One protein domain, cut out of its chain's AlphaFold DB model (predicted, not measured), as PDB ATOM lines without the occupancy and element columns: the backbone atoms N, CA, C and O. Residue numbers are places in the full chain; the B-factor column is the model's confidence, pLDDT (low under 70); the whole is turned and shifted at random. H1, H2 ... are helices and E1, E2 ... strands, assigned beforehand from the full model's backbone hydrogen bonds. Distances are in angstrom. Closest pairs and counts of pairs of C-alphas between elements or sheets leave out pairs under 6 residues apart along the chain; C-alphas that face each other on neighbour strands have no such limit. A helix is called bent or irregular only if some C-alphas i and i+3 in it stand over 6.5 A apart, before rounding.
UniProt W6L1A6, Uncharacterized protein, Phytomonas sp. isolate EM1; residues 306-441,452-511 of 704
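This is residues 306 to 441 and 452 to 511 of the 704 residues of an uncharacterized protein of Phytomonas sp. isolate EM1 (UniProt W6L1A6). A strongly twisted sheet of six strands has three long helices, H4, H7 and H8, packed over one face and the short H2 over the other. A long two-stranded hairpin, E2 and E3, reaches away from it as an arm. The printed part has 196 residues with eight named helices and eight named strands, in the order H1 E1 H2 E2 E3 E4 E5 E6 H3 H4 E7 H5 H6 H7 E8 H8. The six-stranded sheet, E1 E8 E7 E4 E6 E5, is mixed, as is the class, helices and strands. The whole is compact, radius of gyration of the C-alphas 17.9 A, and spans 65 by 44 by 38 A.

Start at H1, residues 306 to 312, irregular, with C-alphas 307 and 310 7.2 A apart. Next comes edge strand E1, residues 316 to 321, parallel to its neighbour E8, residues 478 to 484; find N 317 and O 479 at 2.9 A. H2, residues 325 to 330, is on the sheet at a height of 8.7 A. E2, residues 336 to 345, and E3, residues 348 to 356, form an antiparallel hairpin, with N 338 and O 354 at 2.8 A. E3 runs on into E4, residues 358 to 364, at 30 degrees. E5, residues 372 to 374, the other edge strand, forms a hairpin with E6, residues 377 to 381; N 377 and O 374 are 2.8 A apart. E6 is parallel to E4, with N 378 and O 360 at 2.7 A. E6, H3 at residues 385 to 388, H4 at residues 398 to 416, and E7 at residues 421 to 426 make a split strand-helix-strand unit, its parallel strands having E4 between them, with a right-handed crossover. E7 has parallel neighbours E4, with N 359 and O 421 at 2.8 A, and E8, with N 424 and O 480 at 2.8 A. H5, residues 428 to 434, is on the sheet; H6, residues 436 to 439, is not on it. H7, residues 452 to 472, is the hub; its residues 456 to 464 touch H8, residues 491 to 511, closest at C-alphas 459 and 495, 6.2 A. H4, H7 and H8 are on the same face, opposite H2. Every O i to N i+4 pair is within hydrogen-bond range in H2, H4, H5 and H8, against 16 of 17 in H7 and 1 of 3 in H1, where 2 of 4 O i to N i+3 pairs are; H3 and H6 are too short for an i+4 pair.

Find C-alpha 306 at (419.266, 446.130, 899.316), where H1 begins. E2 starts at C-alpha 336, (414.280, 442.588, 874.854), and is 26.9 A long; E3 is 24.3 A. H4 is 26.2 A, H7 30.7 A and H8 29.9 A long, ending at C-alpha 511, (423.715, 446.265, 906.769).

The C-alphas farthest apart, Asn 347 and Asp 441, are 65.7 A apart. Residues 442 to 451 are not printed; C-alphas 441 and 452 stand 14.2 A apart across this cut. Of the links printed whole, none is long. Mean pLDDT of the printed part is 70.8, and 89 residues are under 70, among them 337 to 354 and 386 to 401.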
ATOM      1  N   ILE A 306     420.183 447.238 898.984       52.56
ATOM      2  CA  ILE A 306     419.266 446.130 899.316       52.56
ATOM      3  C   ILE A 306     417.878 446.343 898.695       52.56
ATOM      4  O   ILE A 306     417.260 445.401 898.202       52.56
ATOM      5  N   SER A 307     417.388 447.586 898.656       50.28
ATOM      6  CA  SER A 307     416.078 447.901 898.066       50.28
ATOM      7  C   SER A 307     416.070 447.877 896.533       50.28
ATOM      8  O   SER A 307     415.029 447.629 895.926       50.28
ATOM      9  N   ASN A 308     417.229 448.112 895.907       46.66
ATOM     10  CA  ASN A 308     417.413 448.077 894.458       46.66
ATOM     11  C   ASN A 308     417.844 446.698 893.941       46.66
ATOM     12  O   ASN A 308     417.737 446.456 892.741       46.66
ATOM     13  N   ALA A 309     418.287 445.791 894.815       51.81
ATOM     14  CA  ALA A 309     418.779 444.468 894.439       51.81
ATOM     15  C   ALA A 309     417.807 443.670 893.537       51.81
ATOM     16  O   ALA A 309     418.269 443.152 892.520       51.81
ATOM     17  N   PRO A 310     416.475 443.634 893.782       51.28
ATOM     18  CA  PRO A 310     415.541 442.953 892.878       51.28
ATOM     19  C   PRO A 310     415.434 443.616 891.499       51.28
ATOM     20  O   PRO A 310     415.229 442.935 890.502       51.28
ATOM     21  N   ARG A 311     415.596 444.946 891.427       50.62
ATOM     22  CA  ARG A 311     415.618 445.687 890.156       50.62
ATOM     23  C   ARG A 311     416.908 445.428 889.388       50.62
ATOM     24  O   ARG A 311     416.879 445.413 888.169       50.62
ATOM     25  N   LEU A 312     418.035 445.269 890.076       53.81
ATOM     26  CA  LEU A 312     419.346 444.995 889.473       53.81
ATOM     27  C   LEU A 312     419.483 443.533 889.033       53.81
ATOM     28  O   LEU A 312     420.273 443.219 888.139       53.81
ATOM     29  N   GLN A 313     418.680 442.646 889.620       61.47
ATOM     30  CA  GLN A 313     418.659 441.233 889.290       61.47
ATOM     31  C   GLN A 313     418.353 441.024 887.802       61.47
ATOM     32  O   GLN A 313     417.340 441.471 887.275       61.47
ATOM     33  N   GLY A 314     419.260 440.340 887.104       65.50
ATOM     34  CA  GLY A 314     419.101 440.021 885.683       65.50
ATOM     35  C   GLY A 314     419.374 441.176 884.712       65.50
ATOM     36  O   GLY A 314     419.400 440.927 883.507       65.50
ATOM     37  N   ARG A 315     419.651 442.398 885.198       73.06
ATOM     38  CA  ARG A 315     420.038 443.535 884.340       73.06
ATOM     39  C   ARG A 315     421.467 443.432 883.826       73.06
ATOM     40  O   ARG A 315     421.757 443.973 882.767       73.06
ATOM     41  N   ILE A 316     422.347 442.723 884.532       83.69
ATOM     42  CA  ILE A 316     423.681 442.375 884.032       83.69
ATOM     43  C   ILE A 316     423.697 440.891 883.694       83.69
ATOM     44  O   ILE A 316     423.563 440.039 884.573       83.69
ATOM     45  N   GLN A 317     423.876 440.577 882.415       89.62
ATOM     46  CA  GLN A 317     424.044 439.206 881.944       89.62
ATOM     47  C   GLN A 317     425.476 438.994 881.480       89.62
ATOM     48  O   GLN A 317     426.015 439.796 880.730       89.62
ATOM     49  N   ILE A 318     426.098 437.897 881.907       90.88
ATOM     50  CA  ILE A 318     427.477 437.572 881.535       90.88
ATOM     51  C   ILE A 318     427.457 436.340 880.637       90.88
ATOM     52  O   ILE A 318     427.024 435.253 881.053       90.88
ATOM     53  N   VAL A 319     427.948 436.520 879.412       90.00
ATOM     54  CA  VAL A 319     427.969 435.501 878.360       90.00
ATOM     55  C   VAL A 319     429.373 435.335 877.784       90.00
ATOM     56  O   VAL A 319     430.189 436.253 877.786       90.00
ATOM     57  N   SER A 320     429.652 434.141 877.266       87.88
ATOM     58  CA  SER A 320     430.881 433.871 876.520       87.88
ATOM     59  C   SER A 320     430.778 434.464 875.115       87.88
ATOM     60  O   SER A 320     429.800 434.214 874.405       87.88
ATOM     61  N   ARG A 321     431.802 435.199 874.672       84.44
ATOM     62  CA  ARG A 321     431.953 435.670 873.290       84.44
ATOM     63  C   ARG A 321     432.380 434.506 872.391       84.44
ATOM     64  O   ARG A 321     433.548 434.359 872.034       84.44
ATOM     65  N   GLU A 322     431.426 433.656 872.039       82.81
ATOM     66  CA  GLU A 322     431.639 432.544 871.108       82.81
ATOM     67  C   GLU A 322     431.693 433.014 869.644       82.81
ATOM     68  O   GLU A 322     431.091 434.042 869.297       82.81
ATOM     69  N   PRO A 323     432.353 432.250 868.748       71.50
ATOM     70  CA  PRO A 323     432.216 432.450 867.310       71.50
ATOM     71  C   PRO A 323     430.729 432.413 866.927       71.50
ATOM     72  O   PRO A 323     430.056 431.405 867.118       71.50
ATOM     73  N   GLY A 324     430.195 433.535 866.438       78.38
ATOM     74  CA  GLY A 324     428.775 433.668 866.087       78.38
ATOM     75  C   GLY A 324     427.924 434.483 867.064       78.38
ATOM     76  O   GLY A 324     426.765 434.741 866.750       78.38
ATOM     77  N   ILE A 325     428.460 434.986 868.184       83.75
ATOM     78  CA  ILE A 325     427.700 435.901 869.063       83.75
ATOM     79  C   ILE A 325     427.227 437.162 868.322       83.75
ATOM     80  O   ILE A 325     426.100 437.605 868.507       83.75
ATOM     81  N   ILE A 326     428.045 437.678 867.398       85.44
ATOM     82  CA  ILE A 326     427.693 438.816 866.535       85.44
ATOM     83  C   ILE A 326     426.580 438.430 865.552       85.44
ATOM     84  O   ILE A 326     425.698 439.234 865.277       85.44
ATOM     85  N   GLN A 327     426.585 437.197 865.034       85.25
ATOM     86  CA  GLN A 327     425.512 436.711 864.161       85.25
ATOM     87  C   GLN A 327     424.203 436.552 864.943       85.25
ATOM     88  O   GLN A 327     423.161 436.978 864.460       85.25
ATOM     89  N   LYS A 328     424.265 436.027 866.176       85.38
ATOM     90  CA  LYS A 328     423.122 435.966 867.100       85.38
ATOM     91  C   LYS A 328     422.586 437.363 867.419       85.38
ATOM     92  O   LYS A 328     421.382 437.575 867.376       85.38
ATOM     93  N   TRP A 329     423.474 438.323 867.672       88.56
ATOM     94  CA  TRP A 329     423.101 439.719 867.884       88.56
ATOM     95  C   TRP A 329     422.412 440.333 866.663       88.56
ATOM     96  O   TRP A 329     421.309 440.851 866.800       88.56
ATOM     97  N   ARG A 330     422.987 440.190 865.463       86.06
ATOM     98  CA  ARG A 330     422.367 440.651 864.206       86.06
ATOM     99  C   ARG A 330     421.024 439.977 863.919       86.06
ATOM    100  O   ARG A 330     420.166 440.588 863.298       86.06
ATOM    101  N   ALA A 331     420.841 438.740 864.378       85.88
ATOM    102  CA  ALA A 331     419.574 438.018 864.307       85.88
ATOM    103  C   ALA A 331     418.560 438.444 865.392       85.88
ATOM    104  O   ALA A 331     417.476 437.872 865.458       85.88
ATOM    105  N   GLY A 332     418.894 439.417 866.248       82.06
ATOM    106  CA  GLY A 332     418.010 439.934 867.294       82.06
ATOM    107  C   GLY A 332     417.933 439.071 868.555       82.06
ATOM    108  O   GLY A 332     417.063 439.303 869.385       82.06
ATOM    109  N   ALA A 333     418.839 438.106 868.753       82.69
ATOM    110  CA  ALA A 333     418.788 437.174 869.889       82.69
ATOM    111  C   ALA A 333     418.926 437.841 871.272       82.69
ATOM    112  O   ALA A 333     418.631 437.212 872.283       82.69
ATOM    113  N   PHE A 334     419.403 439.089 871.318       83.62
ATOM    114  CA  PHE A 334     419.545 439.880 872.544       83.62
ATOM    115  C   PHE A 334     418.518 441.017 872.644       83.62
ATOM    116  O   PHE A 334     418.616 441.843 873.551       83.62
ATOM    117  N   ASN A 335     417.564 441.099 871.710       80.31
ATOM    118  CA  ASN A 335     416.484 442.074 871.788       80.31
ATOM    119  C   ASN A 335     415.597 441.746 872.989       80.31
ATOM    120  O   ASN A 335     415.289 440.582 873.239       80.31
ATOM    121  N   LEU A 336     415.180 442.774 873.720       72.56
ATOM    122  CA  LEU A 336     414.280 442.588 874.854       72.56
ATOM    123  C   LEU A 336     412.852 442.790 874.376       72.56
ATOM    124  O   LEU A 336     412.537 443.842 873.815       72.56
ATOM    125  N   SER A 337     412.000 441.796 874.602       68.94
ATOM    126  CA  SER A 337     410.561 441.987 874.504       68.94
ATOM    127  C   SER A 337     410.061 442.703 875.756       68.94
ATOM    128  O   SER A 337     410.523 442.467 876.874       68.94
ATOM    129  N   TYR A 338     409.136 443.628 875.561       65.75
ATOM    130  CA  TYR A 338     408.447 444.328 876.631       65.75
ATOM    131  C   TYR A 338     407.001 444.567 876.217       65.75
ATOM    132  O   TYR A 338     406.680 444.639 875.032       65.75
ATOM    133  N   TYR A 339     406.118 444.697 877.197       53.28
ATOM    134  CA  TYR A 339     404.727 445.029 876.930       53.28
ATOM    135  C   TYR A 339     404.555 446.542 876.965       53.28
ATOM    136  O   TYR A 339     404.767 447.175 877.999       53.28
ATOM    137  N   ASP A 340     404.180 447.111 875.827       53.22
ATOM    138  CA  ASP A 340     403.731 448.489 875.738       53.22
ATOM    139  C   ASP A 340     402.239 448.559 876.057       53.22
ATOM    140  O   ASP A 340     401.441 447.699 875.667       53.22
ATOM    141  N   ILE A 341     401.869 449.575 876.822       56.78
ATOM    142  CA  ILE A 341     400.532 449.717 877.379       56.78
ATOM    143  C   ILE A 341     399.757 450.662 876.472       56.78
ATOM    144  O   ILE A 341     399.834 451.885 876.614       56.78
ATOM    145  N   GLN A 342     398.968 450.102 875.555       52.12
ATOM    146  CA  GLN A 342     398.118 450.900 874.685       52.12
ATOM    147  C   GLN A 342     396.736 451.052 875.326       52.12
ATOM    148  O   GLN A 342     395.961 450.104 875.463       52.12
ATOM    149  N   LYS A 343     396.412 452.272 875.760       50.78
ATOM    150  CA  LYS A 343     395.089 452.574 876.312       50.78
ATOM    151  C   LYS A 343     394.081 452.695 875.168       50.78
ATOM    152  O   LYS A 343     394.048 453.712 874.480       50.78
ATOM    153  N   VAL A 344     393.268 451.658 874.976       58.69
ATOM    154  CA  VAL A 344     392.235 451.604 873.927       58.69
ATOM    155  C   VAL A 344     390.946 452.293 874.392       58.69
ATOM    156  O   VAL A 344     390.250 452.916 873.596       58.69
ATOM    157  N   SER A 345     390.637 452.244 875.694       43.06
ATOM    158  CA  SER A 345     389.547 453.018 876.309       43.06
ATOM    159  C   SER A 345     389.798 453.277 877.803       43.06
ATOM    160  O   SER A 345     390.797 452.835 878.366       43.06
ATOM    161  N   GLU A 346     388.896 453.994 878.482       48.44
ATOM    162  CA  GLU A 346     388.984 454.216 879.937       48.44
ATOM    163  C   GLU A 346     388.936 452.921 880.759       48.44
ATOM    164  O   GLU A 346     389.551 452.865 881.822       48.44
ATOM    165  N   ASN A 347     388.295 451.878 880.229       43.41
ATOM    166  CA  ASN A 347     388.103 450.594 880.906       43.41
ATOM    167  C   ASN A 347     388.886 449.444 880.254       43.41
ATOM    168  O   ASN A 347     388.780 448.304 880.701       43.41
ATOM    169  N   HIS A 348     389.642 449.716 879.185       41.81
ATOM    170  CA  HIS A 348     390.357 448.687 878.440       41.81
ATOM    171  C   HIS A 348     391.766 449.138 878.074       41.81
ATOM    172  O   HIS A 348     391.971 450.146 877.391       41.81
ATOM    173  N   VAL A 349     392.722 448.348 878.539       54.19
ATOM    174  CA  VAL A 349     394.145 448.505 878.290       54.19
ATOM    175  C   VAL A 349     394.606 447.245 877.585       54.19
ATOM    176  O   VAL A 349     394.419 446.146 878.106       54.19
ATOM    177  N   GLU A 350     395.183 447.416 876.405       50.00
ATOM    178  CA  GLU A 350     395.730 446.319 875.624       50.00
ATOM    179  C   GLU A 350     397.249 446.308 875.806       50.00
ATOM    180  O   GLU A 350     397.917 447.342 875.700       50.00
ATOM    181  N   LEU A 351     397.786 445.138 876.152       55.97
ATOM    182  CA  LEU A 351     399.223 444.926 876.269       55.97
ATOM    183  C   LEU A 351     399.738 444.497 874.904       55.97
ATOM    184  O   LEU A 351     399.451 443.391 874.445       55.97
ATOM    185  N   ARG A 352     400.499 445.374 874.261       59.75
ATOM    186  CA  ARG A 352     401.131 445.069 872.987       59.75
ATOM    187  C   ARG A 352     402.556 444.615 873.235       59.75
ATOM    188  O   ARG A 352     403.345 445.343 873.826       59.75
ATOM    189  N   GLU A 353     402.897 443.423 872.769       64.31
ATOM    190  CA  GLU A 353     404.281 442.966 872.794       64.31
ATOM    191  C   GLU A 353     405.102 443.782 871.787       64.31
ATOM    192  O   GLU A 353     404.887 443.725 870.573       64.31
ATOM    193  N   ASN A 354     406.028 444.568 872.313       66.81
ATOM    194  CA  ASN A 354     407.003 445.342 871.569       66.81
ATOM    195  C   ASN A 354     408.404 444.807 871.866       66.81
ATOM    196  O   ASN A 354     408.629 444.074 872.825       66.81
ATOM    197  N   HIS A 355     409.361 445.170 871.020       70.62
ATOM    198  CA  HIS A 355     410.750 444.756 871.173       70.62
ATOM    199  C   HIS A 355     411.647 445.983 871.125       70.62
ATOM    200  O   HIS A 355     411.453 446.864 870.287       70.62
ATOM    201  N   THR A 356     412.637 446.040 872.010       73.69
ATOM    202  CA  THR A 356     413.738 446.998 871.902       73.69
ATOM    203  C   THR A 356     414.962 446.302 871.332       73.69
ATOM    204  O   THR A 356     415.352 445.216 871.771       73.69
ATOM    205  N   ASN A 357     415.579 446.949 870.345       84.12
ATOM    206  CA  ASN A 357     416.776 446.431 869.707       84.12
ATOM    207  C   ASN A 357     417.965 446.508 870.665       84.12
ATOM    208  O   ASN A 357     418.160 447.510 871.357       84.12
ATOM    209  N   CYS A 358     418.769 445.450 870.682       87.50
ATOM    210  CA  CYS A 358     420.042 445.449 871.380       87.50
ATOM    211  C   CYS A 358     421.091 446.200 870.559       87.50
ATOM    212  O   CYS A 358     421.290 445.905 869.382       87.50
ATOM    213  N   VAL A 359     421.792 447.138 871.188       89.12
ATOM    214  CA  VAL A 359     422.885 447.902 870.581       89.12
ATOM    215  C   VAL A 359     424.215 447.357 871.076       89.12
ATOM    216  O   VAL A 359     424.423 447.126 872.268       89.12
ATOM    217  N   ARG A 360     425.145 447.146 870.155       91.69
ATOM    218  CA  ARG A 360     426.467 446.601 870.451       91.69
ATOM    219  C   ARG A 360     427.425 447.721 870.843       91.69
ATOM    220  O   ARG A 360     427.610 448.654 870.078       91.69
ATOM    221  N   MET A 361     428.075 447.632 871.995       89.62
ATOM    222  CA  MET A 361     429.099 448.582 872.431       89.62
ATOM    223  C   MET A 361     430.497 447.989 872.250       89.62
ATOM    224  O   MET A 361     430.795 446.901 872.745       89.62
ATOM    225  N   ILE A 362     431.358 448.737 871.559       87.38
ATOM    226  CA  ILE A 362     432.730 448.351 871.226       87.38
ATOM    227  C   ILE A 362     433.696 449.386 871.794       87.38
ATOM    228  O   ILE A 362     433.590 450.582 871.515       87.38
ATOM    229  N   LEU A 363     434.689 448.909 872.538       84.00
ATOM    230  CA  LEU A 363     435.781 449.726 873.050       84.00
ATOM    231  C   LEU A 363     436.855 449.887 871.965       84.00
ATOM    232  O   LEU A 363     437.472 448.908 871.537       84.00
ATOM    233  N   ARG A 364     437.094 451.119 871.496       83.81
ATOM    234  CA  ARG A 364     438.125 451.418 870.486       83.81
ATOM    235  C   ARG A 364     439.265 452.289 871.031       83.81
ATOM    236  O   ARG A 364     439.006 453.300 871.680       83.81
ATOM    237  N   PRO A 365     440.533 451.951 870.725       75.50
ATOM    238  CA  PRO A 365     441.695 452.714 871.181       75.50
ATOM    239  C   PRO A 365     441.950 453.985 870.350       75.50
ATOM    240  O   PRO A 365     442.808 454.786 870.706       75.50
ATOM    241  N   SER A 366     441.253 454.153 869.218       67.12
ATOM    242  CA  SER A 366     441.502 455.242 868.264       67.12
ATOM    243  C   SER A 366     441.129 456.624 868.816       67.12
ATOM    244  O   SER A 366     440.186 456.763 869.592       67.12
ATOM    245  N   ARG A 367     441.848 457.658 868.363       55.62
ATOM    246  CA  ARG A 367     441.762 459.059 868.812       55.62
ATOM    247  C   ARG A 367     440.648 459.846 868.103       55.62
ATOM    248  O   ARG A 367     440.896 460.915 867.556       55.62
ATOM    249  N   SER A 368     439.435 459.304 868.072       51.50
ATOM    250  CA  SER A 368     438.247 460.101 867.737       51.50
ATOM    251  C   SER A 368     437.814 460.883 868.978       51.50
ATOM    252  O   SER A 368     437.801 460.326 870.076       51.50
ATOM    253  N   ALA A 369     437.470 462.165 868.820       50.62
ATOM    254  CA  ALA A 369     437.014 463.003 869.932       50.62
ATOM    255  C   ALA A 369     435.626 462.583 870.454       50.62
ATOM    256  O   ALA A 369     435.324 462.769 871.636       50.62
ATOM    257  N   GLU A 370     434.804 461.971 869.598       62.19
ATOM    258  CA  GLU A 370     433.385 461.732 869.859       62.19
ATOM    259  C   GLU A 370     433.028 460.257 869.709       62.19
ATOM    260  O   GLU A 370     433.489 459.578 868.788       62.19
ATOM    261  N   ASN A 371     432.203 459.763 870.635       67.94
ATOM    262  CA  ASN A 371     431.584 458.449 870.524       67.94
ATOM    263  C   ASN A 371     430.462 458.521 869.489       67.94
ATOM    264  O   ASN A 371     429.686 459.473 869.484       67.94
ATOM    265  N   THR A 372     430.344 457.499 868.652       74.88
ATOM    266  CA  THR A 372     429.350 457.467 867.575       74.88
ATOM    267  C   THR A 372     428.444 456.255 867.726       74.88
ATOM    268  O   THR A 372     428.942 455.154 867.980       74.88
ATOM    269  N   LEU A 373     427.142 456.447 867.511       77.81
ATOM    270  CA  LEU A 373     426.178 455.375 867.276       77.81
ATOM    271  C   LEU A 373     425.931 455.261 865.764       77.81
ATOM    272  O   LEU A 373     425.378 456.181 865.163       77.81
ATOM    273  N   GLN A 374     426.345 454.155 865.147       80.69
ATOM    274  CA  GLN A 374     426.097 453.856 863.729       80.69
ATOM    275  C   GLN A 374     425.743 452.379 863.573       80.69
ATOM    276  O   GLN A 374     426.363 451.534 864.210       80.69
ATOM    277  N   ASP A 375     424.733 452.065 862.760       81.94
ATOM    278  CA  ASP A 375     424.303 450.688 862.457       81.94
ATOM    279  C   ASP A 375     424.026 449.805 863.693       81.94
ATOM    280  O   ASP A 375     424.270 448.599 863.694       81.94
ATOM    281  N   GLY A 376     423.515 450.406 864.775       82.00
ATOM    282  CA  GLY A 376     423.279 449.697 866.038       82.00
ATOM    283  C   GLY A 376     424.560 449.367 866.811       82.00
ATOM    284  O   GLY A 376     424.520 448.546 867.729       82.00
ATOM    285  N   GLU A 377     425.685 450.003 866.475       87.69
ATOM    286  CA  GLU A 377     426.960 449.889 867.177       87.69
ATOM    287  C   GLU A 377     427.372 451.230 867.809       87.69
ATOM    288  O   GLU A 377     427.449 452.261 867.141       87.69
ATOM    289  N   ILE A 378     427.685 451.210 869.105       83.06
ATOM    290  CA  ILE A 378     428.321 452.306 869.839       83.06
ATOM    291  C   ILE A 378     429.824 452.069 869.837       83.06
ATOM    292  O   ILE A 378     430.323 451.124 870.453       83.06
ATOM    293  N   CYS A 379     430.563 452.962 869.189       84.31
ATOM    294  CA  CYS A 379     432.017 453.003 869.294       84.31
ATOM    295  C   CYS A 379     432.411 453.937 870.443       84.31
ATOM    296  O   CYS A 379     432.360 455.158 870.299       84.31
ATOM    297  N   ALA A 380     432.804 453.362 871.581       81.25
ATOM    298  CA  ALA A 380     433.308 454.110 872.726       81.25
ATOM    299  C   ALA A 380     434.831 454.255 872.622       81.25
ATOM    300  O   ALA A 380     435.564 453.260 872.662       81.25
ATOM    301  N   PHE A 381     435.317 455.489 872.495       81.44
ATOM    302  CA  PHE A 381     436.746 455.767 872.339       81.44
ATOM    303  C   PHE A 381     437.436 456.009 873.680       81.44
ATOM    304  O   PHE A 381     436.880 456.674 874.571       81.44
ATOM    305  N   LYS A 382     438.667 455.491 873.797       79.81
ATOM    306  CA  LYS A 382     439.516 455.645 874.983       79.81
ATOM    307  C   LYS A 382     439.564 457.125 875.413       79.81
ATOM    308  O   LYS A 382     439.733 458.000 874.559       79.81
ATOM    309  N   PRO A 383     439.369 457.442 876.707       71.38
ATOM    310  CA  PRO A 383     439.484 458.813 877.195       71.38
ATOM    311  C   PRO A 383     440.905 459.358 876.982       71.38
ATOM    312  O   PRO A 383     441.867 458.599 876.901       71.38
ATOM    313  N   HIS A 384     441.030 460.681 876.867       75.56
ATOM    314  CA  HIS A 384     442.334 461.334 876.759       75.56
ATOM    315  C   HIS A 384     443.026 461.339 878.130       75.56
ATOM    316  O   HIS A 384     442.342 461.416 879.149       75.56
ATOM    317  N   GLU A 385     444.362 461.305 878.173       70.81
ATOM    318  CA  GLU A 385     445.139 461.277 879.427       70.81
ATOM    319  C   GLU A 385     444.757 462.406 880.388       70.81
ATOM    320  O   GLU A 385     444.496 462.164 881.562       70.81
ATOM    321  N   SER A 386     444.569 463.620 879.872       66.44
ATOM    322  CA  SER A 386     444.093 464.772 880.653       66.44
ATOM    323  C   SER A 386     442.737 464.568 881.344       66.44
ATOM    324  O   SER A 386     442.409 465.310 882.261       66.44
ATOM    325  N   THR A 387     441.932 463.587 880.922       64.31
ATOM    326  CA  THR A 387     440.613 463.298 881.513       64.31
ATOM    327  C   THR A 387     440.721 462.434 882.772       64.31
ATOM    328  O   THR A 387     439.876 462.559 883.649       64.31
ATOM    329  N   TYR A 388     441.740 461.572 882.879       61.47
ATOM    330  CA  TYR A 388     441.916 460.642 884.008       61.47
ATOM    331  C   TYR A 388     443.189 460.891 884.827       61.47
ATOM    332  O   TYR A 388     443.455 460.162 885.781       61.47
ATOM    333  N   VAL A 389     443.992 461.900 884.474       55.69
ATOM    334  CA  VAL A 389     445.210 462.269 885.214       55.69
ATOM    335  C   VAL A 389     444.946 463.314 886.320       55.69
ATOM    336  O   VAL A 389     445.794 463.482 887.194       55.69
ATOM    337  N   ASN A 390     443.761 463.930 886.381       51.12
ATOM    338  CA  ASN A 390     443.404 464.938 887.400       51.12
ATOM    339  C   ASN A 390     443.216 464.352 888.822       51.12
ATOM    340  O   ASN A 390     443.160 463.134 888.988       51.12
ATOM    341  N   LEU A 391     443.140 465.236 889.835       40.50
ATOM    342  CA  LEU A 391     443.180 464.943 891.285       40.50
ATOM    343  C   LEU A 391     442.003 464.102 891.829       40.50
ATOM    344  O   LEU A 391     442.149 463.477 892.871       40.50
ATOM    345  N   GLN A 392     440.873 464.022 891.121       49.53
ATOM    346  CA  GLN A 392     439.697 463.246 891.540       49.53
ATOM    347  C   GLN A 392     439.646 461.908 890.796       49.53
ATOM    348  O   GLN A 392     439.067 461.814 889.711       49.53
ATOM    349  N   ARG A 393     440.284 460.869 891.348       53.47
ATOM    350  CA  ARG A 393     440.248 459.509 890.784       53.47
ATOM    351  C   ARG A 393     439.555 458.556 891.742       53.47
ATOM    352  O   ARG A 393     439.842 458.550 892.932       53.47
ATOM    353  N   VAL A 394     438.693 457.716 891.184       53.25
ATOM    354  CA  VAL A 394     438.015 456.625 891.891       53.25
ATOM    355  C   VAL A 394     438.993 455.481 892.127       53.25
ATOM    356  O   VAL A 394     439.010 454.857 893.183       53.25
ATOM    357  N   TYR A 395     439.858 455.221 891.151       57.09
ATOM    358  CA  TYR A 395     440.941 454.264 891.290       57.09
ATOM    359  C   TYR A 395     442.285 454.961 891.481       57.09
ATOM    360  O   TYR A 395     442.638 455.894 890.760       57.09
ATOM    361  N   ARG A 396     443.089 454.429 892.410       60.38
ATOM    362  CA  ARG A 396     444.451 454.917 892.687       60.38
ATOM    363  C   ARG A 396     445.331 454.916 891.430       60.38
ATOM    364  O   ARG A 396     446.129 455.831 891.233       60.38
ATOM    365  N   THR A 397     445.169 453.921 890.551       67.06
ATOM    366  CA  THR A 397     445.954 453.826 889.317       67.06
ATOM    367  C   THR A 397     445.265 454.556 888.153       67.06
ATOM    368  O   THR A 397     444.093 454.301 887.860       67.06
ATOM    369  N   PRO A 398     445.980 455.429 887.411       68.06
ATOM    370  CA  PRO A 398     445.396 456.138 886.268       68.06
ATOM    371  C   PRO A 398     444.927 455.194 885.153       68.06
ATOM    372  O   PRO A 398     444.020 455.528 884.397       68.06
ATOM    373  N   ALA A 399     445.507 453.995 885.055       69.06
ATOM    374  CA  ALA A 399     445.077 452.982 884.097       69.06
ATOM    375  C   ALA A 399     443.710 452.368 884.452       69.06
ATOM    376  O   ALA A 399     442.898 452.139 883.555       69.06
ATOM    377  N   ALA A 400     443.429 452.145 885.740       66.38
ATOM    378  CA  ALA A 400     442.117 451.688 886.189       66.38
ATOM    379  C   ALA A 400     441.055 452.789 886.037       66.38
ATOM    380  O   ALA A 400     439.953 452.514 885.560       66.38
ATOM    381  N   GLU A 401     441.407 454.045 886.334       68.31
ATOM    382  CA  GLU A 401     440.506 455.182 886.116       68.31
ATOM    383  C   GLU A 401     440.204 455.393 884.625       68.31
ATOM    384  O   GLU A 401     439.055 455.596 884.232       68.31
ATOM    385  N   CYS A 402     441.218 455.253 883.766       74.31
ATOM    386  CA  CYS A 402     441.045 455.267 882.317       74.31
ATOM    387  C   CYS A 402     440.028 454.209 881.865       74.31
ATOM    388  O   CYS A 402     439.144 454.523 881.068       74.31
ATOM    389  N   LEU A 403     440.124 452.976 882.371       72.88
ATOM    390  CA  LEU A 403     439.187 451.902 882.040       72.88
ATOM    391  C   LEU A 403     437.763 452.211 882.522       72.88
ATOM    392  O   LEU A 403     436.824 452.113 881.733       72.88
ATOM    393  N   ARG A 404     437.596 452.647 883.775       76.50
ATOM    394  CA  ARG A 404     436.296 453.071 884.322       76.50
ATOM    395  C   ARG A 404     435.649 454.147 883.450       76.50
ATOM    396  O   ARG A 404     434.517 453.979 882.996       76.50
ATOM    397  N   LEU A 405     436.369 455.232 883.160       69.69
ATOM    398  CA  LEU A 405     435.854 456.322 882.326       69.69
ATOM    399  C   LEU A 405     435.567 455.869 880.891       69.69
ATOM    400  O   LEU A 405     434.629 456.362 880.268       69.69
ATOM    401  N   TRP A 406     436.336 454.922 880.354       77.88
ATOM    402  CA  TRP A 406     436.091 454.361 879.025       77.88
ATOM    403  C   TRP A 406     434.754 453.614 878.957       77.88
ATOM    404  O   TRP A 406     433.974 453.845 878.027       77.88
ATOM    405  N   ILE A 407     434.446 452.795 879.969       77.12
ATOM    406  CA  ILE A 407     433.142 452.128 880.098       77.12
ATOM    407  C   ILE A 407     432.022 453.156 880.300       77.12
ATOM    408  O   ILE A 407     431.032 453.124 879.569       77.12
ATOM    409  N   LEU A 408     432.197 454.116 881.218       70.31
ATOM    410  CA  LEU A 408     431.203 455.163 881.487       70.31
ATOM    411  C   LEU A 408     430.868 455.982 880.244       70.31
ATOM    412  O   LEU A 408     429.698 456.237 879.982       70.31
ATOM    413  N   LYS A 409     431.867 456.360 879.439       72.38
ATOM    414  CA  LYS A 409     431.631 457.087 878.185       72.38
ATOM    415  C   LYS A 409     430.704 456.305 877.253       72.38
ATOM    416  O   LYS A 409     429.832 456.914 876.647       72.38
ATOM    417  N   GLY A 410     430.872 454.989 877.139       67.19
ATOM    418  CA  GLY A 410     429.989 454.163 876.314       67.19
ATOM    419  C   GLY A 410     428.577 454.022 876.886       67.19
ATOM    420  O   GLY A 410     427.615 454.160 876.135       67.19
ATOM    421  N   LEU A 411     428.444 453.833 878.203       65.81
ATOM    422  CA  LEU A 411     427.144 453.758 878.883       65.81
ATOM    423  C   LEU A 411     426.367 455.080 878.786       65.81
ATOM    424  O   LEU A 411     425.197 455.074 878.416       65.81
ATOM    425  N   ILE A 412     427.035 456.216 879.008       66.56
ATOM    426  CA  ILE A 412     426.448 457.555 878.851       66.56
ATOM    427  C   ILE A 412     426.017 457.783 877.403       66.56
ATOM    428  O   ILE A 412     424.919 458.272 877.163       66.56
ATOM    429  N   THR A 413     426.848 457.416 876.422       70.44
ATOM    430  CA  THR A 413     426.461 457.506 875.006       70.44
ATOM    431  C   THR A 413     425.215 456.672 874.721       70.44
ATOM    432  O   THR A 413     424.314 457.143 874.035       70.44
ATOM    433  N   ALA A 414     425.125 455.464 875.267       63.91
ATOM    434  CA  ALA A 414     423.956 454.620 875.081       63.91
ATOM    435  C   ALA A 414     422.690 455.237 875.697       63.91
ATOM    436  O   ALA A 414     421.640 455.262 875.058       63.91
ATOM    437  N   GLU A 415     422.805 455.804 876.896       61.03
ATOM    438  CA  GLU A 415     421.706 456.493 877.568       61.03
ATOM    439  C   GLU A 415     421.235 457.736 876.800       61.03
ATOM    440  O   GLU A 415     420.036 457.890 876.575       61.03
ATOM    441  N   LEU A 416     422.160 458.563 876.300       62.66
ATOM    442  CA  LEU A 416     421.844 459.730 875.463       62.66
ATOM    443  C   LEU A 416     421.113 459.351 874.165       62.66
ATOM    444  O   LEU A 416     420.329 460.141 873.641       62.66
ATOM    445  N   HIS A 417     421.338 458.137 873.660       67.50
ATOM    446  CA  HIS A 417     420.661 457.599 872.482       67.50
ATOM    447  C   HIS A 417     419.421 456.744 872.805       67.50
ATOM    448  O   HIS A 417     418.897 456.088 871.905       67.50
ATOM    449  N   ASN A 418     418.924 456.757 874.049       59.62
ATOM    450  CA  ASN A 418     417.770 455.963 874.502       59.62
ATOM    451  C   ASN A 418     417.921 454.453 874.241       59.62
ATOM    452  O   ASN A 418     416.972 453.759 873.880       59.62
ATOM    453  N   VAL A 419     419.134 453.932 874.400       69.00
ATOM    454  CA  VAL A 419     419.412 452.508 874.225       69.00
ATOM    455  C   VAL A 419     419.024 451.747 875.488       69.00
ATOM    456  O   VAL A 419     419.631 451.917 876.544       69.00
ATOM    457  N   HIS A 420     418.043 450.855 875.364       74.50
ATOM    458  CA  HIS A 420     417.533 450.063 876.487       74.50
ATOM    459  C   HIS A 420     418.260 448.728 876.694       74.50
ATOM    460  O   HIS A 420     418.265 448.193 877.800       74.50
ATOM    461  N   ALA A 421     418.885 448.177 875.653       78.31
ATOM    462  CA  ALA A 421     419.594 446.903 875.720       78.31
ATOM    463  C   ALA A 421     420.981 447.039 875.091       78.31
ATOM    464  O   ALA A 421     421.096 447.434 873.931       78.31
ATOM    465  N   LEU A 422     422.027 446.683 875.837       89.12
ATOM    466  CA  LEU A 422     423.414 446.744 875.378       89.12
ATOM    467  C   LEU A 422     424.075 445.376 875.341       89.12
ATOM    468  O   LEU A 422     423.963 444.600 876.283       89.12
ATOM    469  N   LEU A 423     424.849 445.132 874.291       93.25
ATOM    470  CA  LEU A 423     425.834 444.058 874.224       93.25
ATOM    471  C   LEU A 423     427.229 444.682 874.304       93.25
ATOM    472  O   LEU A 423     427.722 445.210 873.310       93.25
ATOM    473  N   LEU A 424     427.861 444.632 875.474       93.06
ATOM    474  CA  LEU A 424     429.226 445.113 875.673       93.06
ATOM    475  C   LEU A 424     430.213 443.974 875.439       93.06
ATOM    476  O   LEU A 424     430.231 443.000 876.189       93.06
ATOM    477  N   GLU A 425     431.069 444.107 874.433       89.06
ATOM    478  CA  GLU A 425     432.163 443.161 874.219       89.06
ATOM    479  C   GLU A 425     433.411 443.582 874.989       89.06
ATOM    480  O   GLU A 425     433.968 444.657 874.756       89.06
ATOM    481  N   LEU A 426     433.882 442.701 875.867       87.56
ATOM    482  CA  LEU A 426     435.095 442.911 876.644       87.56
ATOM    483  C   LEU A 426     436.222 442.030 876.115       87.56
ATOM    484  O   LEU A 426     436.303 440.848 876.446       87.56
ATOM    485  N   ASP A 427     437.105 442.629 875.317       84.62
ATOM    486  CA  ASP A 427     438.412 442.061 874.989       84.62
ATOM    487  C   ASP A 427     439.418 442.450 876.083       84.62
ATOM    488  O   ASP A 427     439.955 443.561 876.102       84.62
ATOM    489  N   SER A 428     439.636 441.542 877.032       75.69
ATOM    490  CA  SER A 428     440.547 441.742 878.163       75.69
ATOM    491  C   SER A 428     441.978 442.050 877.708       75.69
ATOM    492  O   SER A 428     442.626 442.907 878.301       75.69
ATOM    493  N   LEU A 429     442.464 441.421 876.635       76.12
ATOM    494  CA  LEU A 429     443.818 441.628 876.110       76.12
ATOM    495  C   LEU A 429     443.956 442.995 875.443       76.12
ATOM    496  O   LEU A 429     444.938 443.703 875.680       76.12
ATOM    497  N   GLN A 430     442.959 443.398 874.653       81.69
ATOM    498  CA  GLN A 430     442.915 444.732 874.057       81.69
ATOM    499  C   GLN A 430     442.884 445.819 875.139       81.69
ATOM    500  O   GLN A 430     443.609 446.811 875.042       81.69
ATOM    501  N   VAL A 431     442.056 445.638 876.169       78.06
ATOM    502  CA  VAL A 431     441.930 446.589 877.279       78.06
ATOM    503  C   VAL A 431     443.227 446.671 878.079       78.06
ATOM    504  O   VAL A 431     443.704 447.778 878.328       78.06
ATOM    505  N   LEU A 432     443.841 445.533 878.413       73.38
ATOM    506  CA  LEU A 432     445.128 445.481 879.114       73.38
ATOM    507  C   LEU A 432     446.249 446.134 878.307       73.38
ATOM    508  O   LEU A 432     447.014 446.918 878.861       73.38
ATOM    509  N   GLY A 433     446.305 445.904 876.993       75.19
ATOM    510  CA  GLY A 433     447.279 446.564 876.118       75.19
ATOM    511  C   GLY A 433     447.147 448.093 876.102       75.19
ATOM    512  O   GLY A 433     448.121 448.794 875.841       75.19
ATOM    513  N   GLN A 434     445.962 448.626 876.407       76.69
ATOM    514  CA  GLN A 434     445.702 450.068 876.478       76.69
ATOM    515  C   GLN A 434     445.769 450.642 877.899       76.69
ATOM    516  O   GLN A 434     445.945 451.854 878.044       76.69
ATOM    517  N   CYS A 435     445.624 449.795 878.918       68.75
ATOM    518  CA  CYS A 435     445.575 450.141 880.339       68.75
ATOM    519  C   CYS A 435     446.605 449.310 881.131       68.75
ATOM    520  O   CYS A 435     446.295 448.765 882.185       68.75
ATOM    521  N   ALA A 436     447.838 449.209 880.621       64.50
ATOM    522  CA  ALA A 436     448.877 448.332 881.174       64.50
ATOM    523  C   ALA A 436     449.241 448.643 882.641       64.50
ATOM    524  O   ALA A 436     449.618 447.747 883.387       64.50
ATOM    525  N   GLY A 437     449.054 449.893 883.088       58.09
ATOM    526  CA  GLY A 437     449.287 450.317 884.476       58.09
ATOM    527  C   GLY A 437     448.278 449.786 885.507       58.09
ATOM    528  O   GLY A 437     448.324 450.208 886.658       58.09
ATOM    529  N   ILE A 438     447.344 448.904 885.121       59.31
ATOM    530  CA  ILE A 438     446.491 448.156 886.064       59.31
ATOM    531  C   ILE A 438     447.334 447.162 886.896       59.31
ATOM    532  O   ILE A 438     446.906 446.758 887.968       59.31
ATOM    533  N   LEU A 439     448.547 446.827 886.438       57.72
ATOM    534  CA  LEU A 439     449.470 445.844 887.022       57.72
ATOM    535  C   LEU A 439     450.481 446.398 888.052       57.72
ATOM    536  O   LEU A 439     451.455 445.719 888.369       57.72
ATOM    537  N   TRP A 440     450.319 447.627 888.551       48.44
ATOM    538  CA  TRP A 440     451.281 448.199 889.507       48.44
ATOM    539  C   TRP A 440     451.173 447.534 890.892       48.44
ATOM    540  O   TRP A 440     450.346 447.962 891.690       48.44
ATOM    541  N   ASP A 441     451.963 446.466 891.094       47.47
ATOM    542  CA  ASP A 441     452.636 446.000 892.338       47.47
ATOM    543  C   ASP A 441     453.038 444.500 892.320       47.47
ATOM    544  O   ASP A 441     453.360 443.927 893.359       47.47
ATOM    545  N   ASN A 452     446.537 436.554 884.757       69.62
ATOM    546  CA  ASN A 452     445.202 436.214 885.260       69.62
ATOM    547  C   ASN A 452     444.694 437.232 886.288       69.62
ATOM    548  O   ASN A 452     443.512 437.580 886.274       69.62
ATOM    549  N   GLU A 453     445.586 437.754 887.124       68.88
ATOM    550  CA  GLU A 453     445.293 438.838 888.062       68.88
ATOM    551  C   GLU A 453     444.918 440.132 887.325       68.88
ATOM    552  O   GLU A 453     443.894 440.750 887.622       68.88
ATOM    553  N   ALA A 454     445.645 440.479 886.258       69.25
ATOM    554  CA  ALA A 454     445.303 441.617 885.404       69.25
ATOM    555  C   ALA A 454     443.886 441.504 884.818       69.25
ATOM    556  O   ALA A 454     443.108 442.461 884.837       69.25
ATOM    557  N   LYS A 455     443.529 440.316 884.309       73.00
ATOM    558  CA  LYS A 455     442.190 440.035 883.766       73.00
ATOM    559  C   LYS A 455     441.121 440.137 884.845       73.00
ATOM    560  O   LYS A 455     440.065 440.709 884.587       73.00
ATOM    561  N   PHE A 456     441.397 439.633 886.048       76.62
ATOM    562  CA  PHE A 456     440.505 439.777 887.195       76.62
ATOM    563  C   PHE A 456     440.232 441.255 887.507       76.62
ATOM    564  O   PHE A 456     439.069 441.650 887.598       76.62
ATOM    565  N   HIS A 457     441.272 442.092 887.585       71.31
ATOM    566  CA  HIS A 457     441.119 443.526 887.840       71.31
ATOM    567  C   HIS A 457     440.345 444.249 886.736       71.31
ATOM    568  O   HIS A 457     439.466 445.053 887.044       71.31
ATOM    569  N   VAL A 458     440.600 443.931 885.464       78.38
ATOM    570  CA  VAL A 458     439.827 444.480 884.338       78.38
ATOM    571  C   VAL A 458     438.350 444.120 884.462       78.38
ATOM    572  O   VAL A 458     437.500 445.007 884.415       78.38
ATOM    573  N   CYS A 459     438.031 442.840 884.672       79.00
ATOM    574  CA  CYS A 459     436.653 442.384 884.838       79.00
ATOM    575  C   CYS A 459     435.976 443.041 886.046       79.00
ATOM    576  O   CYS A 459     434.826 443.462 885.938       79.00
ATOM    577  N   LYS A 460     436.697 443.185 887.165       78.81
ATOM    578  CA  LYS A 460     436.219 443.882 888.363       78.81
ATOM    579  C   LYS A 460     435.859 445.331 888.064       78.81
ATOM    580  O   LYS A 460     434.721 445.711 888.309       78.81
ATOM    581  N   ILE A 461     436.781 446.106 887.494       73.44
ATOM    582  CA  ILE A 461     436.558 447.529 887.195       73.44
ATOM    583  C   ILE A 461     435.358 447.695 886.261       73.44
ATOM    584  O   ILE A 461     434.505 448.551 886.495       73.44
ATOM    585  N   VAL A 462     435.264 446.865 885.217       79.50
ATOM    586  CA  VAL A 462     434.162 446.911 884.246       79.50
ATOM    587  C   VAL A 462     432.826 446.595 884.919       79.50
ATOM    588  O   VAL A 462     431.879 447.363 884.763       79.50
ATOM    589  N   LEU A 463     432.741 445.503 885.682       79.81
ATOM    590  CA  LEU A 463     431.504 445.090 886.350       79.81
ATOM    591  C   LEU A 463     431.074 446.071 887.435       79.81
ATOM    592  O   LEU A 463     429.896 446.395 887.505       79.81
ATOM    593  N   GLU A 464     432.009 446.573 888.237       74.06
ATOM    594  CA  GLU A 464     431.743 447.587 889.261       74.06
ATOM    595  C   GLU A 464     431.188 448.864 888.625       74.06
ATOM    596  O   GLU A 464     430.150 449.363 889.050       74.06
ATOM    597  N   THR A 465     431.798 449.306 887.522       71.88
ATOM    598  CA  THR A 465     431.350 450.484 886.769       71.88
ATOM    599  C   THR A 465     429.954 450.299 886.173       71.88
ATOM    600  O   THR A 465     429.133 451.211 886.252       71.88
ATOM    601  N   ILE A 466     429.663 449.140 885.569       76.75
ATOM    602  CA  ILE A 466     428.334 448.847 885.004       76.75
ATOM    603  C   ILE A 466     427.292 448.764 886.121       76.75
ATOM    604  O   ILE A 466     426.223 449.350 885.997       76.75
ATOM    605  N   GLU A 467     427.601 448.053 887.204       73.62
ATOM    606  CA  GLU A 467     426.713 447.873 888.352       73.62
ATOM    607  C   GLU A 467     426.368 449.217 889.004       73.62
ATOM    608  O   GLU A 467     425.190 449.506 889.205       73.62
ATOM    609  N   ASP A 468     427.364 450.072 889.257       63.16
ATOM    610  CA  ASP A 468     427.145 451.432 889.766       63.16
ATOM    611  C   ASP A 468     426.297 452.261 888.806       63.16
ATOM    612  O   ASP A 468     425.341 452.918 889.208       63.16
ATOM    613  N   TYR A 469     426.592 452.202 887.509       61.84
ATOM    614  CA  TYR A 469     425.847 452.982 886.530       61.84
ATOM    615  C   TYR A 469     424.381 452.534 886.428       61.84
ATOM    616  O   TYR A 469     423.469 453.363 886.397       61.84
ATOM    617  N   LEU A 470     424.113 451.225 886.421       59.84
ATOM    618  CA  LEU A 470     422.756 450.676 886.307       59.84
ATOM    619  C   LEU A 470     421.901 450.895 887.558       59.84
ATOM    620  O   LEU A 470     420.669 450.928 887.451       59.84
ATOM    621  N   GLN A 471     422.520 451.097 888.724       56.81
ATOM    622  CA  GLN A 471     421.812 451.567 889.919       56.81
ATOM    623  C   GLN A 471     421.142 452.920 889.683       56.81
ATOM    624  O   GLN A 471     420.061 453.165 890.221       56.81
ATOM    625  N   HIS A 472     421.709 453.756 888.818       54.38
ATOM    626  CA  HIS A 472     421.201 455.097 888.538       54.38
ATOM    627  C   HIS A 472     420.457 455.200 887.209       54.38
ATOM    628  O   HIS A 472     419.532 456.000 887.090       54.38
ATOM    629  N   SER A 473     420.796 454.358 886.231       47.38
ATOM    630  CA  SER A 473     420.175 454.417 884.912       47.38
ATOM    631  C   SER A 473     418.750 453.854 884.938       47.38
ATOM    632  O   SER A 473     418.520 452.688 885.288       47.38
ATOM    633  N   GLY A 474     417.788 454.692 884.544       51.09
ATOM    634  CA  GLY A 474     416.405 454.301 884.238       51.09
ATOM    635  C   GLY A 474     416.191 453.930 882.765       51.09
ATOM    636  O   GLY A 474     415.173 453.333 882.419       51.09
ATOM    637  N   VAL A 475     417.158 454.257 881.903       53.47
ATOM    638  CA  VAL A 475     417.064 454.078 880.448       53.47
ATOM    639  C   VAL A 475     417.624 452.726 880.022       53.47
ATOM    640  O   VAL A 475     416.959 452.004 879.287       53.47
ATOM    641  N   ILE A 476     418.810 452.344 880.501       63.56
ATOM    642  CA  ILE A 476     419.449 451.085 880.098       63.56
ATOM    643  C   ILE A 476     418.855 449.938 880.903       63.56
ATOM    644  O   ILE A 476     419.240 449.731 882.044       63.56
ATOM    645  N   TRP A 477     417.939 449.153 880.357       68.88
ATOM    646  CA  TRP A 477     417.302 448.057 881.089       68.88
ATOM    647  C   TRP A 477     418.234 446.870 881.292       68.88
ATOM    648  O   TRP A 477     418.265 446.329 882.394       68.88
ATOM    649  N   GLN A 478     419.035 446.511 880.287       81.12
ATOM    650  CA  GLN A 478     419.956 445.378 880.380       81.12
ATOM    651  C   GLN A 478     421.303 445.652 879.707       81.12
ATOM    652  O   GLN A 478     421.369 446.203 878.608       81.12
ATOM    653  N   VAL A 479     422.373 445.176 880.340       86.31
ATOM    654  CA  VAL A 479     423.722 445.085 879.782       86.31
ATOM    655  C   VAL A 479     424.150 443.621 879.758       86.31
ATOM    656  O   VAL A 479     424.307 442.970 880.790       86.31
ATOM    657  N   THR A 480     424.374 443.103 878.561       92.88
ATOM    658  CA  THR A 480     424.976 441.796 878.324       92.88
ATOM    659  C   THR A 480     426.476 441.986 878.117       92.88
ATOM    660  O   THR A 480     426.907 442.493 877.083       92.88
ATOM    661  N   LEU A 481     427.282 441.588 879.100       93.31
ATOM    662  CA  LEU A 481     428.738 441.568 879.023       93.31
ATOM    663  C   LEU A 481     429.202 440.278 878.332       93.31
ATOM    664  O   LEU A 481     429.115 439.183 878.895       93.31
ATOM    665  N   ALA A 482     429.705 440.412 877.108       91.38
ATOM    666  CA  ALA A 482     430.306 439.336 876.335       91.38
ATOM    667  C   ALA A 482     431.824 439.304 876.549       91.38
ATOM    668  O   ALA A 482     432.556 440.133 876.004       91.38
ATOM    669  N   VAL A 483     432.299 438.324 877.317       88.75
ATOM    670  CA  VAL A 483     433.725 438.150 877.642       88.75
ATOM    671  C   VAL A 483     434.376 437.099 876.746       88.75
ATOM    672  O   VAL A 483     433.755 436.084 876.428       88.75
ATOM    673  N   PHE A 484     435.620 437.316 876.313       80.88
ATOM    674  CA  PHE A 484     436.315 436.349 875.453       80.88
ATOM    675  C   PHE A 484     436.529 435.008 876.150       80.88
ATOM    676  O   PHE A 484     436.903 434.933 877.320       80.88
ATOM    677  N   LYS A 485     436.309 433.925 875.397       73.62
ATOM    678  CA  LYS A 485     436.589 432.573 875.870       73.62
ATOM    679  C   LYS A 485     438.093 432.329 875.828       73.62
ATOM    680  O   LYS A 485     438.667 432.195 874.750       73.62
ATOM    681  N   GLU A 486     438.703 432.214 876.998       70.94
ATOM    682  CA  GLU A 486     440.095 431.805 877.132       70.94
ATOM    683  C   GLU A 486     440.182 430.351 877.632       70.94
ATOM    684  O   GLU A 486     439.491 429.981 878.580       70.94
ATOM    685  N   PRO A 487     441.024 429.495 877.026       66.75
ATOM    686  CA  PRO A 487     441.069 428.066 877.348       66.75
ATOM    687  C   PRO A 487     441.599 427.763 878.757       66.75
ATOM    688  O   PRO A 487     441.329 426.689 879.283       66.75
ATOM    689  N   ARG A 488     442.352 428.690 879.363       67.38
ATOM    690  CA  ARG A 488     442.979 428.528 880.688       67.38
ATOM    691  C   ARG A 488     442.344 429.389 881.785       67.38
ATOM    692  O   ARG A 488     442.777 429.311 882.927       67.38
ATOM    693  N   PHE A 489     441.342 430.205 881.451       70.31
ATOM    694  CA  PHE A 489     440.712 431.133 882.388       70.31
ATOM    695  C   PHE A 489     439.202 431.174 882.142       70.31
ATOM    696  O   PHE A 489     438.744 431.640 881.098       70.31
ATOM    697  N   GLN A 490     438.417 430.673 883.100       80.81
ATOM    698  CA  GLN A 490     436.951 430.616 883.033       80.81
ATOM    699  C   GLN A 490     436.339 432.011 883.246       80.81
ATOM    700  O   GLN A 490     435.664 432.285 884.236       80.81
ATOM    701  N   MET A 491     436.576 432.920 882.297       79.56
ATOM    702  CA  MET A 491     436.302 434.352 882.445       79.56
ATOM    703  C   MET A 491     434.825 434.654 882.763       79.56
ATOM    704  O   MET A 491     434.537 435.568 883.529       79.56
ATOM    705  N   VAL A 492     433.890 433.860 882.229       85.88
ATOM    706  CA  VAL A 492     432.447 433.976 882.511       85.88
ATOM    707  C   VAL A 492     432.123 433.679 883.976       85.88
ATOM    708  O   VAL A 492     431.344 434.408 884.586       85.88
ATOM    709  N   GLU A 493     432.693 432.613 884.535       85.88
ATOM    710  CA  GLU A 493     432.456 432.199 885.923       85.88
ATOM    711  C   GLU A 493     433.081 433.211 886.881       85.88
ATOM    712  O   GLU A 493     432.389 433.734 887.751       85.88
ATOM    713  N   VAL A 494     434.321 433.623 886.600       83.19
ATOM    714  CA  VAL A 494     435.015 434.679 887.347       83.19
ATOM    715  C   VAL A 494     434.211 435.979 887.355       83.19
ATOM    716  O   VAL A 494     434.008 436.570 888.409       83.19
ATOM    717  N   CYS A 495     433.692 436.423 886.208       80.38
ATOM    718  CA  CYS A 495     432.863 437.629 886.145       80.38
ATOM    719  C   CYS A 495     431.566 437.493 886.958       80.38
ATOM    720  O   CYS A 495     431.132 438.459 887.582       80.38
ATOM    721  N   ARG A 496     430.935 436.312 886.974       86.19
ATOM    722  CA  ARG A 496     429.719 436.075 887.773       86.19
ATOM    723  C   ARG A 496     430.016 436.114 889.265       86.19
ATOM    724  O   ARG A 496     429.229 436.692 890.010       86.19
ATOM    725  N   ASP A 497     431.136 435.539 889.686       78.38
ATOM    726  CA  ASP A 497     431.552 435.554 891.086       78.38
ATOM    727  C   ASP A 497     432.000 436.949 891.533       78.38
ATOM    728  O   ASP A 497     431.637 437.379 892.628       78.38
ATOM    729  N   ILE A 498     432.694 437.705 890.674       76.00
ATOM    730  CA  ILE A 498     433.008 439.125 890.904       76.00
ATOM    731  C   ILE A 498     431.720 439.923 891.086       76.00
ATOM    732  O   ILE A 498     431.587 440.632 892.080       76.00
ATOM    733  N   LEU A 499     430.767 439.794 890.156       77.81
ATOM    734  CA  LEU A 499     429.494 440.502 890.241       77.81
ATOM    735  C   LEU A 499     428.779 440.143 891.545       77.81
ATOM    736  O   LEU A 499     428.455 441.039 892.316       77.81
ATOM    737  N   ARG A 500     428.631 438.850 891.859       80.44
ATOM    738  CA  ARG A 500     428.029 438.397 893.122       80.44
ATOM    739  C   ARG A 500     428.733 439.012 894.334       80.44
ATOM    740  O   ARG A 500     428.067 439.522 895.225       80.44
ATOM    741  N   THR A 501     430.062 439.023 894.345       72.75
ATOM    742  CA  THR A 501     430.858 439.573 895.453       72.75
ATOM    743  C   THR A 501     430.666 441.081 895.602       72.75
ATOM    744  O   THR A 501     430.518 441.561 896.723       72.75
ATOM    745  N   ILE A 502     430.622 441.836 894.499       68.94
ATOM    746  CA  ILE A 502     430.321 443.277 894.508       68.94
ATOM    747  C   ILE A 502     428.934 443.506 895.109       68.94
ATOM    748  O   ILE A 502     428.768 444.337 896.002       68.94
ATOM    749  N   GLN A 503     427.950 442.740 894.646       72.38
ATOM    750  CA  GLN A 503     426.568 442.865 895.079       72.38
ATOM    751  C   GLN A 503     426.402 442.514 896.569       72.38
ATOM    752  O   GLN A 503     425.787 443.260 897.330       72.38
ATOM    753  N   GLU A 504     427.014 441.424 897.028       74.00
ATOM    754  CA  GLU A 504     427.027 441.039 898.441       74.00
ATOM    755  C   GLU A 504     427.792 442.040 899.311       74.00
ATOM    756  O   GLU A 504     427.343 442.355 900.409       74.00
ATOM    757  N   SER A 505     428.927 442.560 898.842       65.75
ATOM    758  CA  SER A 505     429.726 443.545 899.575       65.75
ATOM    759  C   SER A 505     428.958 444.849 899.776       65.75
ATOM    760  O   SER A 505     428.923 445.365 900.893       65.75
ATOM    761  N   LYS A 506     428.277 445.346 898.735       64.50
ATOM    762  CA  LYS A 506     427.429 446.540 898.832       64.50
ATOM    763  C   LYS A 506     426.258 446.322 899.790       64.50
ATOM    764  O   LYS A 506     426.006 447.178 900.634       64.50
ATOM    765  N   ALA A 507     425.611 445.155 899.736       62.72
ATOM    766  CA  ALA A 507     424.541 444.798 900.669       62.72
ATOM    767  C   ALA A 507     425.033 444.685 902.124       62.72
ATOM    768  O   ALA A 507     424.396 445.216 903.030       62.72
ATOM    769  N   ARG A 508     426.176 444.029 902.364       64.69
ATOM    770  CA  ARG A 508     426.772 443.903 903.706       64.69
ATOM    771  C   ARG A 508     427.179 445.255 904.267       64.69
ATOM    772  O   ARG A 508     426.838 445.547 905.403       64.69
ATOM    773  N   ARG A 509     427.823 446.102 903.459       59.06
ATOM    774  CA  ARG A 509     428.193 447.460 903.870       59.06
ATOM    775  C   ARG A 509     426.960 448.249 904.291       59.06
ATOM    776  O   ARG A 509     426.990 448.904 905.318       59.06
ATOM    777  N   GLU A 510     425.861 448.153 903.550       58.16
ATOM    778  CA  GLU A 510     424.602 448.784 903.953       58.16
ATOM    779  C   GLU A 510     424.074 448.228 905.293       58.16
ATOM    780  O   GLU A 510     423.696 449.005 906.170       58.16
ATOM    781  N   LEU A 511     424.113 446.906 905.504       62.12
ATOM    782  CA  LEU A 511     423.715 446.265 906.769       62.12
ATOM    783  C   LEU A 511     424.590 446.667 907.963       62.12
ATOM    784  O   LEU A 511     424.061 446.904 909.050       62.12
TER     785      LEU A 511